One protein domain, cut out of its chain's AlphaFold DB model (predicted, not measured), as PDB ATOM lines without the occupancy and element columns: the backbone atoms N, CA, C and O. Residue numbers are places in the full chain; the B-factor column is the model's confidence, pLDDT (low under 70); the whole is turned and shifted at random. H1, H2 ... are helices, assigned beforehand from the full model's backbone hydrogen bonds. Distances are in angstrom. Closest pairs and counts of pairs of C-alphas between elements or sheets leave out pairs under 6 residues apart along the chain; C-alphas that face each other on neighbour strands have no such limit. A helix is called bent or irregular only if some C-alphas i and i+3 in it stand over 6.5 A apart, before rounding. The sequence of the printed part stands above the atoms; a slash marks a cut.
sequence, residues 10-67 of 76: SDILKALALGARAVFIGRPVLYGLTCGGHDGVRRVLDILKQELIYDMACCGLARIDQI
ATOM      1  N   SER A  10     145.539 146.471  92.074       97.81
ATOM      2  CA  SER A  10     144.584 146.125  93.130       97.81
ATOM      3  C   SER A  10     143.410 145.298  92.601       97.81
ATOM      4  O   SER A  10     142.896 144.432  93.310       97.81
ATOM      5  N   ASP A  11     143.005 145.515  91.345       98.06
ATOM      6  CA  ASP A  11     141.996 144.692  90.673       98.06
ATOM      7  C   ASP A  11     142.504 143.254  90.510       98.06
ATOM      8  O   ASP A  11     141.771 142.295  90.766       98.06
ATOM      9  N   ILE A  12     143.779 143.103  90.125       98.19
ATOM     10  CA  ILE A  12     144.444 141.801  89.998       98.19
ATOM     11  C   ILE A  12     144.505 141.125  91.369       98.19
ATOM     12  O   ILE A  12     144.065 139.984  91.507       98.19
ATOM     13  N   LEU A  13     144.987 141.838  92.389       98.31
ATOM     14  CA  LEU A  13     145.129 141.323  93.749       98.31
ATOM     15  C   LEU A  13     143.783 140.852  94.319       98.31
ATOM     16  O   LEU A  13     143.691 139.736  94.829       98.31
ATOM     17  N   LYS A  14     142.716 141.645  94.161       97.38
ATOM     18  CA  LYS A  14     141.355 141.273  94.583       97.38
ATOM     19  C   LYS A  14     140.841 140.046  93.838       97.38
ATOM     20  O   LYS A  14     140.263 139.158  94.461       97.38
ATOM     21  N   ALA A  15     141.053 139.963  92.524       97.88
ATOM     22  CA  ALA A  15     140.634 138.803  91.742       97.88
ATOM     23  C   ALA A  15     141.336 137.519  92.214       97.88
ATOM     24  O   ALA A  15     140.678 136.489  92.386       97.88
ATOM     25  N   LEU A  16     142.648 137.586  92.463       97.88
ATOM     26  CA  LEU A  16     143.425 136.468  93.002       97.88
ATOM     27  C   LEU A  16     142.943 136.079  94.411       97.88
ATOM     28  O   LEU A  16     142.668 134.907  94.656       97.88
ATOM     29  N   ALA A  17     142.728 137.057  95.297       97.94
ATOM     30  CA  ALA A  17     142.202 136.844  96.650       97.94
ATOM     31  C   ALA A  17     140.811 136.193  96.663       97.94
ATOM     32  O   ALA A  17     140.505 135.372  97.527       97.94
ATOM     33  N   LEU A  18     139.973 136.504  95.671       96.81
ATOM     34  CA  LEU A  18     138.663 135.876  95.480       96.81
ATOM     35  C   LEU A  18     138.737 134.459  94.880       96.81
ATOM     36  O   LEU A  18     137.704 133.795  94.784       96.81
ATOM     37  N   GLY A  19     139.931 133.971  94.534       96.69
ATOM     38  CA  GLY A  19     140.182 132.605  94.070       96.69
ATOM     39  C   GLY A  19     140.490 132.477  92.576       96.69
ATOM     40  O   GLY A  19     140.535 131.363  92.049       96.69
ATOM     41  N   ALA A  20     140.696 133.578  91.848       97.75
ATOM     42  CA  ALA A  20     141.175 133.480  90.474       97.75
ATOM     43  C   ALA A  20     142.626 132.969  90.446       97.75
ATOM     44  O   ALA A  20     143.482 133.461  91.165       97.75
ATOM     45  N   ARG A  21     142.934 132.019  89.555       96.69
ATOM     46  CA  ARG A  21     144.324 131.578  89.317       96.69
ATOM     47  C   ARG A  21     145.168 132.616  88.567       96.69
ATOM     48  O   ARG A  21     146.373 132.689  88.761       96.69
ATOM     49  N   ALA A  22     144.539 133.351  87.657       97.00
ATOM     50  CA  ALA A  22     145.137 134.428  86.878       97.00
ATOM     51  C   ALA A  22     144.027 135.312  86.300       97.00
ATOM     52  O   ALA A  22     142.850 134.911  86.279       97.00
ATOM     53  N   VAL A  23     144.428 136.477  85.794       98.00
ATOM     54  CA  VAL A  23     143.549 137.408  85.094       98.00
ATOM     55  C   VAL A  23     143.991 137.639  83.652       98.00
ATOM     56  O   VAL A  23     145.170 137.498  83.333       98.00
ATOM     57  N   PHE A  24     143.049 138.021  82.798       97.94
ATOM     58  CA  PHE A  24     143.311 138.462  81.433       97.94
ATOM     59  C   PHE A  24     143.005 139.954  81.290       97.94
ATOM     60  O   PHE A  24     142.151 140.499  81.987       97.94
ATOM     61  N   ILE A  25     143.704 140.622  80.373       97.19
ATOM     62  CA  ILE A  25     143.499 142.037  80.064       97.19
ATOM     63  C   ILE A  25     143.158 142.203  78.583       97.19
ATOM     64  O   ILE A  25     143.829 141.659  77.714       97.19
ATOM     65  N   GLY A  26     142.095 142.957  78.303       95.81
ATOM     66  CA  GLY A  26     141.652 143.260  76.939       95.81
ATOM     67  C   GLY A  26     142.038 144.676  76.525       95.81
ATOM     68  O   GLY A  26     143.139 144.926  76.046       95.81
ATOM     69  N   ARG A  27     141.129 145.634  76.760       97.25
ATOM     70  CA  ARG A  27     141.282 147.042  76.341       97.25
ATOM     71  C   ARG A  27     142.634 147.692  76.687       97.25
ATOM     72  O   ARG A  27     143.159 148.365  75.807       97.25
ATOM     73  N   PRO A  28     143.239 147.482  77.877       97.38
ATOM     74  CA  PRO A  28     144.557 148.049  78.178       97.38
ATOM     75  C   PRO A  28     145.646 147.667  77.164       97.38
ATOM     76  O   PRO A  28     146.470 148.508  76.818       97.38
ATOM     77  N   VAL A  29     145.619 146.441  76.630       97.94
ATOM     78  CA  VAL A  29     146.558 145.995  75.587       97.94
ATOM     79  C   VAL A  29     146.379 146.820  74.315       97.94
ATOM     80  O   VAL A  29     147.359 147.298  73.754       97.94
ATOM     81  N   LEU A  30     145.132 147.046  73.890       98.06
ATOM     82  CA  LEU A  30     144.836 147.861  72.709       98.06
ATOM     83  C   LEU A  30     145.276 149.315  72.902       98.06
ATOM     84  O   LEU A  30     145.822 149.901  71.977       98.06
ATOM     85  N   TYR A  31     145.106 149.876  74.101       97.75
ATOM     86  CA  TYR A  31     145.568 151.235  74.403       97.75
ATOM     87  C   TYR A  31     147.092 151.347  74.333       97.75
ATOM     88  O   TYR A  31     147.617 152.275  73.718       97.75
ATOM     89  N   GLY A  32     147.810 150.377  74.908       98.44
ATOM     90  CA  GLY A  32     149.263 150.289  74.772       98.44
ATOM     91  C   GLY A  32     149.682 150.211  73.303       98.44
ATOM     92  O   GLY A  32     150.533 150.983  72.862       98.44
ATOM     93  N   LEU A  33     149.014 149.354  72.529       98.69
ATOM     94  CA  LEU A  33     149.275 149.186  71.103       98.69
ATOM     95  C   LEU A  33     149.073 150.487  70.316       98.69
ATOM     96  O   LEU A  33     149.920 150.839  69.502       98.69
ATOM     97  N   THR A  34     147.992 151.227  70.569       98.62
ATOM     98  CA  THR A  34     147.721 152.487  69.862       98.62
ATOM     99  C   THR A  34     148.678 153.609  70.250       98.62
ATOM    100  O   THR A  34     149.007 154.437  69.407       98.62
ATOM    101  N   CYS A  35     149.127 153.655  71.506       98.31
ATOM    102  CA  CYS A  35     149.967 154.749  71.999       98.31
ATOM    103  C   CYS A  35     151.464 154.545  71.731       98.31
ATOM    104  O   CYS A  35     152.204 155.520  71.656       98.31
ATOM    105  N   GLY A  36     151.929 153.298  71.630       98.00
ATOM    106  CA  GLY A  36     153.360 153.003  71.524       98.00
ATOM    107  C   GLY A  36     153.683 151.694  70.818       98.00
ATOM    108  O   GLY A  36     154.769 151.152  71.017       98.00
ATOM    109  N   GLY A  37     152.749 151.141  70.041       98.56
ATOM    110  CA  GLY A  37     152.946 149.870  69.356       98.56
ATOM    111  C   GLY A  37     153.267 148.733  70.330       98.56
ATOM    112  O   GLY A  37     152.724 148.647  71.434       98.56
ATOM    113  N   HIS A  38     154.195 147.870  69.923       98.38
ATOM    114  CA  HIS A  38     154.708 146.778  70.750       98.38
ATOM    115  C   HIS A  38     155.216 147.255  72.124       98.38
ATOM    116  O   HIS A  38     154.879 146.664  73.151       98.38
ATOM    117  N   ASP A  39     155.984 148.344  72.160       98.69
ATOM    118  CA  ASP A  39     156.589 148.835  73.401       98.69
ATOM    119  C   ASP A  39     155.542 149.420  74.348       98.69
ATOM    120  O   ASP A  39     155.647 149.282  75.566       98.69
ATOM    121  N   GLY A  40     154.474 149.999  73.796       98.69
ATOM    122  CA  GLY A  40     153.314 150.417  74.572       98.69
ATOM    123  C   GLY A  40     152.574 149.234  75.203       98.69
ATOM    124  O   GLY A  40     152.224 149.302  76.381       98.69
ATOM    125  N   VAL A  41     152.395 148.121  74.478       98.69
ATOM    126  CA  VAL A  41     151.832 146.878  75.049       98.69
ATOM    127  C   VAL A  41     152.712 146.351  76.182       98.69
ATOM    128  O   VAL A  41     152.210 146.054  77.267       98.69
ATOM    129  N   ARG A  42     154.029 146.280  75.957       98.69
ATOM    130  CA  ARG A  42     154.991 145.852  76.978       98.69
ATOM    131  C   ARG A  42     154.916 146.738  78.220       98.69
ATOM    132  O   ARG A  42     154.837 146.223  79.331       98.69
ATOM    133  N   ARG A  43     154.853 148.057  78.034       98.62
ATOM    134  CA  ARG A  43     154.745 149.023  79.130       98.62
ATOM    135  C   ARG A  43     153.472 148.837  79.953       98.62
ATOM    136  O   ARG A  43     153.539 148.940  81.171       98.62
ATOM    137  N   VAL A  44     152.334 148.532  79.326       98.50
ATOM    138  CA  VAL A  44     151.086 148.222  80.050       98.50
ATOM    139  C   VAL A  44     151.254 146.985  80.934       98.50
ATOM    140  O   VAL A  44     150.866 147.013  82.101       98.50
ATOM    141  N   LEU A  45     151.856 145.914  80.407       98.50
ATOM    142  CA  LEU A  45     152.116 144.693  81.177       98.50
ATOM    143  C   LEU A  45     153.078 144.948  82.346       98.50
ATOM    144  O   LEU A  45     152.833 144.473  83.454       98.50
ATOM    145  N   ASP A  46     154.140 145.720  82.108       98.69
ATOM    146  CA  ASP A  46     155.121 146.069  83.134       98.69
ATOM    147  C   ASP A  46     154.495 146.928  84.242       98.69
ATOM    148  O   ASP A  46     154.714 146.640  85.416       98.69
ATOM    149  N   ILE A  47     153.661 147.921  83.900       98.62
ATOM    150  CA  ILE A  47     152.935 148.743  84.884       98.62
ATOM    151  C   ILE A  47     152.052 147.864  85.770       98.62
ATOM    152  O   ILE A  47     152.202 147.886  86.988       98.62
ATOM    153  N   LEU A  48     151.193 147.032  85.175       98.50
ATOM    154  CA  LEU A  48     150.287 146.164  85.935       98.50
ATOM    155  C   LEU A  48     151.040 145.186  86.843       98.50
ATOM    156  O   LEU A  48     150.603 144.906  87.958       98.50
ATOM    157  N   LYS A  49     152.189 144.676  86.384       98.44
ATOM    158  CA  LYS A  49     153.062 143.825  87.196       98.44
ATOM    159  C   LYS A  49     153.648 144.587  88.385       98.44
ATOM    160  O   LYS A  49     153.651 144.048  89.488       98.44
ATOM    161  N   GLN A  50     154.163 145.798  88.169       98.69
ATOM    162  CA  GLN A  50     154.746 146.605  89.244       98.69
ATOM    163  C   GLN A  50     153.692 147.030  90.265       98.69
ATOM    164  O   GLN A  50     153.944 146.929  91.460       98.69
ATOM    165  N   GLU A  51     152.501 147.423  89.815       98.69
ATOM    166  CA  GLU A  51     151.388 147.744  90.710       98.69
ATOM    167  C   GLU A  51     150.958 146.529  91.537       98.69
ATOM    168  O   GLU A  51     150.797 146.650  92.745       98.69
ATOM    169  N   LEU A  52     150.851 145.336  90.936       98.56
ATOM    170  CA  LEU A  52     150.549 144.116  91.692       98.56
ATOM    171  C   LEU A  52     151.607 143.840  92.773       98.56
ATOM    172  O   LEU A  52     151.252 143.509  93.900       98.56
ATOM    173  N   ILE A  53     152.896 143.971  92.443       98.56
ATOM    174  CA  ILE A  53     153.992 143.784  93.410       98.56
ATOM    175  C   ILE A  53     153.900 144.820  94.535       98.56
ATOM    176  O   ILE A  53     154.055 144.467  95.703       98.56
ATOM    177  N   TYR A  54     153.634 146.080  94.189       98.56
ATOM    178  CA  TYR A  54     153.471 147.167  95.146       98.56
ATOM    179  C   TYR A  54     152.299 146.906  96.101       98.56
ATOM    180  O   TYR A  54     152.480 146.941  97.316       98.56
ATOM    181  N   ASP A  55     151.131 146.548  95.571       98.44
ATOM    182  CA  ASP A  55     149.937 146.275  96.372       98.44
ATOM    183  C   ASP A  55     150.115 145.034  97.258       98.44
ATOM    184  O   ASP A  55     149.736 145.044  98.430       98.44
ATOM    185  N   MET A  56     150.756 143.977  96.742       98.50
ATOM    186  CA  MET A  56     151.139 142.814  97.549       98.50
ATOM    187  C   MET A  56     152.054 143.214  98.710       98.50
ATOM    188  O   MET A  56     151.814 142.792  99.842       98.50
ATOM    189  N   ALA A  57     153.060 144.057  98.461       98.31
ATOM    190  CA  ALA A  57     153.964 144.543  99.499       98.31
ATOM    191  C   ALA A  57     153.230 145.385 100.556       98.31
ATOM    192  O   ALA A  57     153.457 145.190 101.750       98.31
ATOM    193  N   CYS A  58     152.297 146.253 100.147       97.75
ATOM    194  CA  CYS A  58     151.438 147.005 101.066       97.75
ATOM    195  C   CYS A  58     150.559 146.095 101.942       97.75
ATOM    196  O   CYS A  58     150.292 146.431 103.093       97.75
ATOM    197  N   CYS A  59     150.148 144.932 101.430       97.50
ATOM    198  CA  CYS A  59     149.415 143.911 102.183       97.50
ATOM    199  C   CYS A  59     150.320 142.927 102.953       97.50
ATOM    200  O   CYS A  59     149.810 141.972 103.536       97.50
ATOM    201  N   GLY A  60     151.645 143.118 102.960       97.69
ATOM    202  CA  GLY A  60     152.586 142.224 103.647       97.69
ATOM    203  C   GLY A  60     152.754 140.848 102.987       97.69
ATOM    204  O   GLY A  60     153.155 139.891 103.650       97.69
ATOM    205  N   LEU A  61     152.449 140.728 101.693       98.19
ATOM    206  CA  LEU A  61     152.533 139.487 100.926       98.19
ATOM    207  C   LEU A  61     153.807 139.476 100.073       98.19
ATOM    208  O   LEU A  61     153.991 140.313  99.194       98.19
ATOM    209  N   ALA A  62     154.678 138.493 100.294       97.50
ATOM    210  CA  ALA A  62     155.918 138.325  99.534       97.50
ATOM    211  C   ALA A  62     155.765 137.368  98.342       97.50
ATOM    212  O   ALA A  62     156.600 137.355  97.437       97.50
ATOM    213  N   ARG A  63     154.723 136.529  98.345       97.50
ATOM    214  CA  ARG A  63     154.486 135.505  97.326       97.50
ATOM    215  C   ARG A  63     153.008 135.395  96.961       97.50
ATOM    216  O   ARG A  63     152.128 135.642  97.779       97.50
ATOM    217  N   ILE A  64     152.744 134.980  95.722       96.25
ATOM    218  CA  ILE A  64     151.383 134.857  95.174       96.25
ATOM    219  C   ILE A  64     150.550 133.811  95.933       96.25
ATOM    220  O   ILE A  64     149.350 133.994  96.096       96.25
ATOM    221  N   ASP A  65     151.173 132.742  96.436       96.56
ATOM    222  CA  ASP A  65     150.508 131.682  97.214       96.56
ATOM    223  C   ASP A  65     150.006 132.150  98.590       96.56
ATOM    224  O   ASP A  65     149.238 131.439  99.234       96.56
ATOM    225  N   GLN A  66     150.408 133.344  99.037       97.75
ATOM    226  CA  GLN A  66     149.917 133.965 100.268       97.75
ATOM    227  C   GLN A  66     148.643 134.793 100.045       97.75
ATOM    228  O   GLN A  66     148.005 135.194 101.013       97.75
ATOM    229  N   ILE A  67     148.267 135.063  98.790       98.25
ATOM    230  CA  ILE A  67     147.070 135.844  98.472       98.25
ATOM    231  C   ILE A  67     145.828 135.002  98.781       98.25
ATOM    232  O   ILE A  67     145.603 133.950  98.183       98.25
TER     233      ILE A  67
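This is residues 10 to 67 of the 76 residues of the protein "Hypothetical protein" of Rotaria sp. Silwood1 (UniProt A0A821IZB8). One long helix arm, H2b, makes the length of the domain; the short arm H2a meets it in a V at one end, and the short helix H1 packs on it near the other. Residues 18 to 26 run from H1 to H2a. The 58 printed residues hold two named helices, H1 then H2, and no named strand: all helix. The whole is only just loose, close to compact, with a radius of gyration of the C-alphas of 12.7 A, and spans 35 by 19 by 13 A.

H2, residues 27 to 58, was assigned as one helix by its hydrogen bonds but is bent: C-alphas 35 and 38 are 9.4 A apart. Its arms H2a, residues 27 to 35, and H2b, residues 38 to 58, touch, closest at the C-alphas of Gly 32 and Gly 40, 4.1 A, at a steep tilt of 49 degrees, opposite ways; H2b does so with residues 38 to 45 alone. H1, residues 10 to 17, touches residues 51 to 56 alone of H2b, closest at the C-alphas of Ser 10 and Asp 55, 6.3 A, at a steep tilt of 63 degrees, the same way. H1 and H2a are apart. In H1, H2a and H2b every O i to N i+4 pair is within hydrogen-bond range.

H2b measures 30.5 A, H2a 12.4 A and H1 10.2 A from first to last C-alpha. C-alpha 10 is at (144.584, 146.125, 93.130) and C-alpha 58 at (151.438, 147.005, 101.066).

The C-alphas farthest apart, of Thr 34 and Gln 66, are 35.7 A apart. The printed part has no cut, the link from H1 to H2 is short, and no printed residue is under 70 in pLDDT.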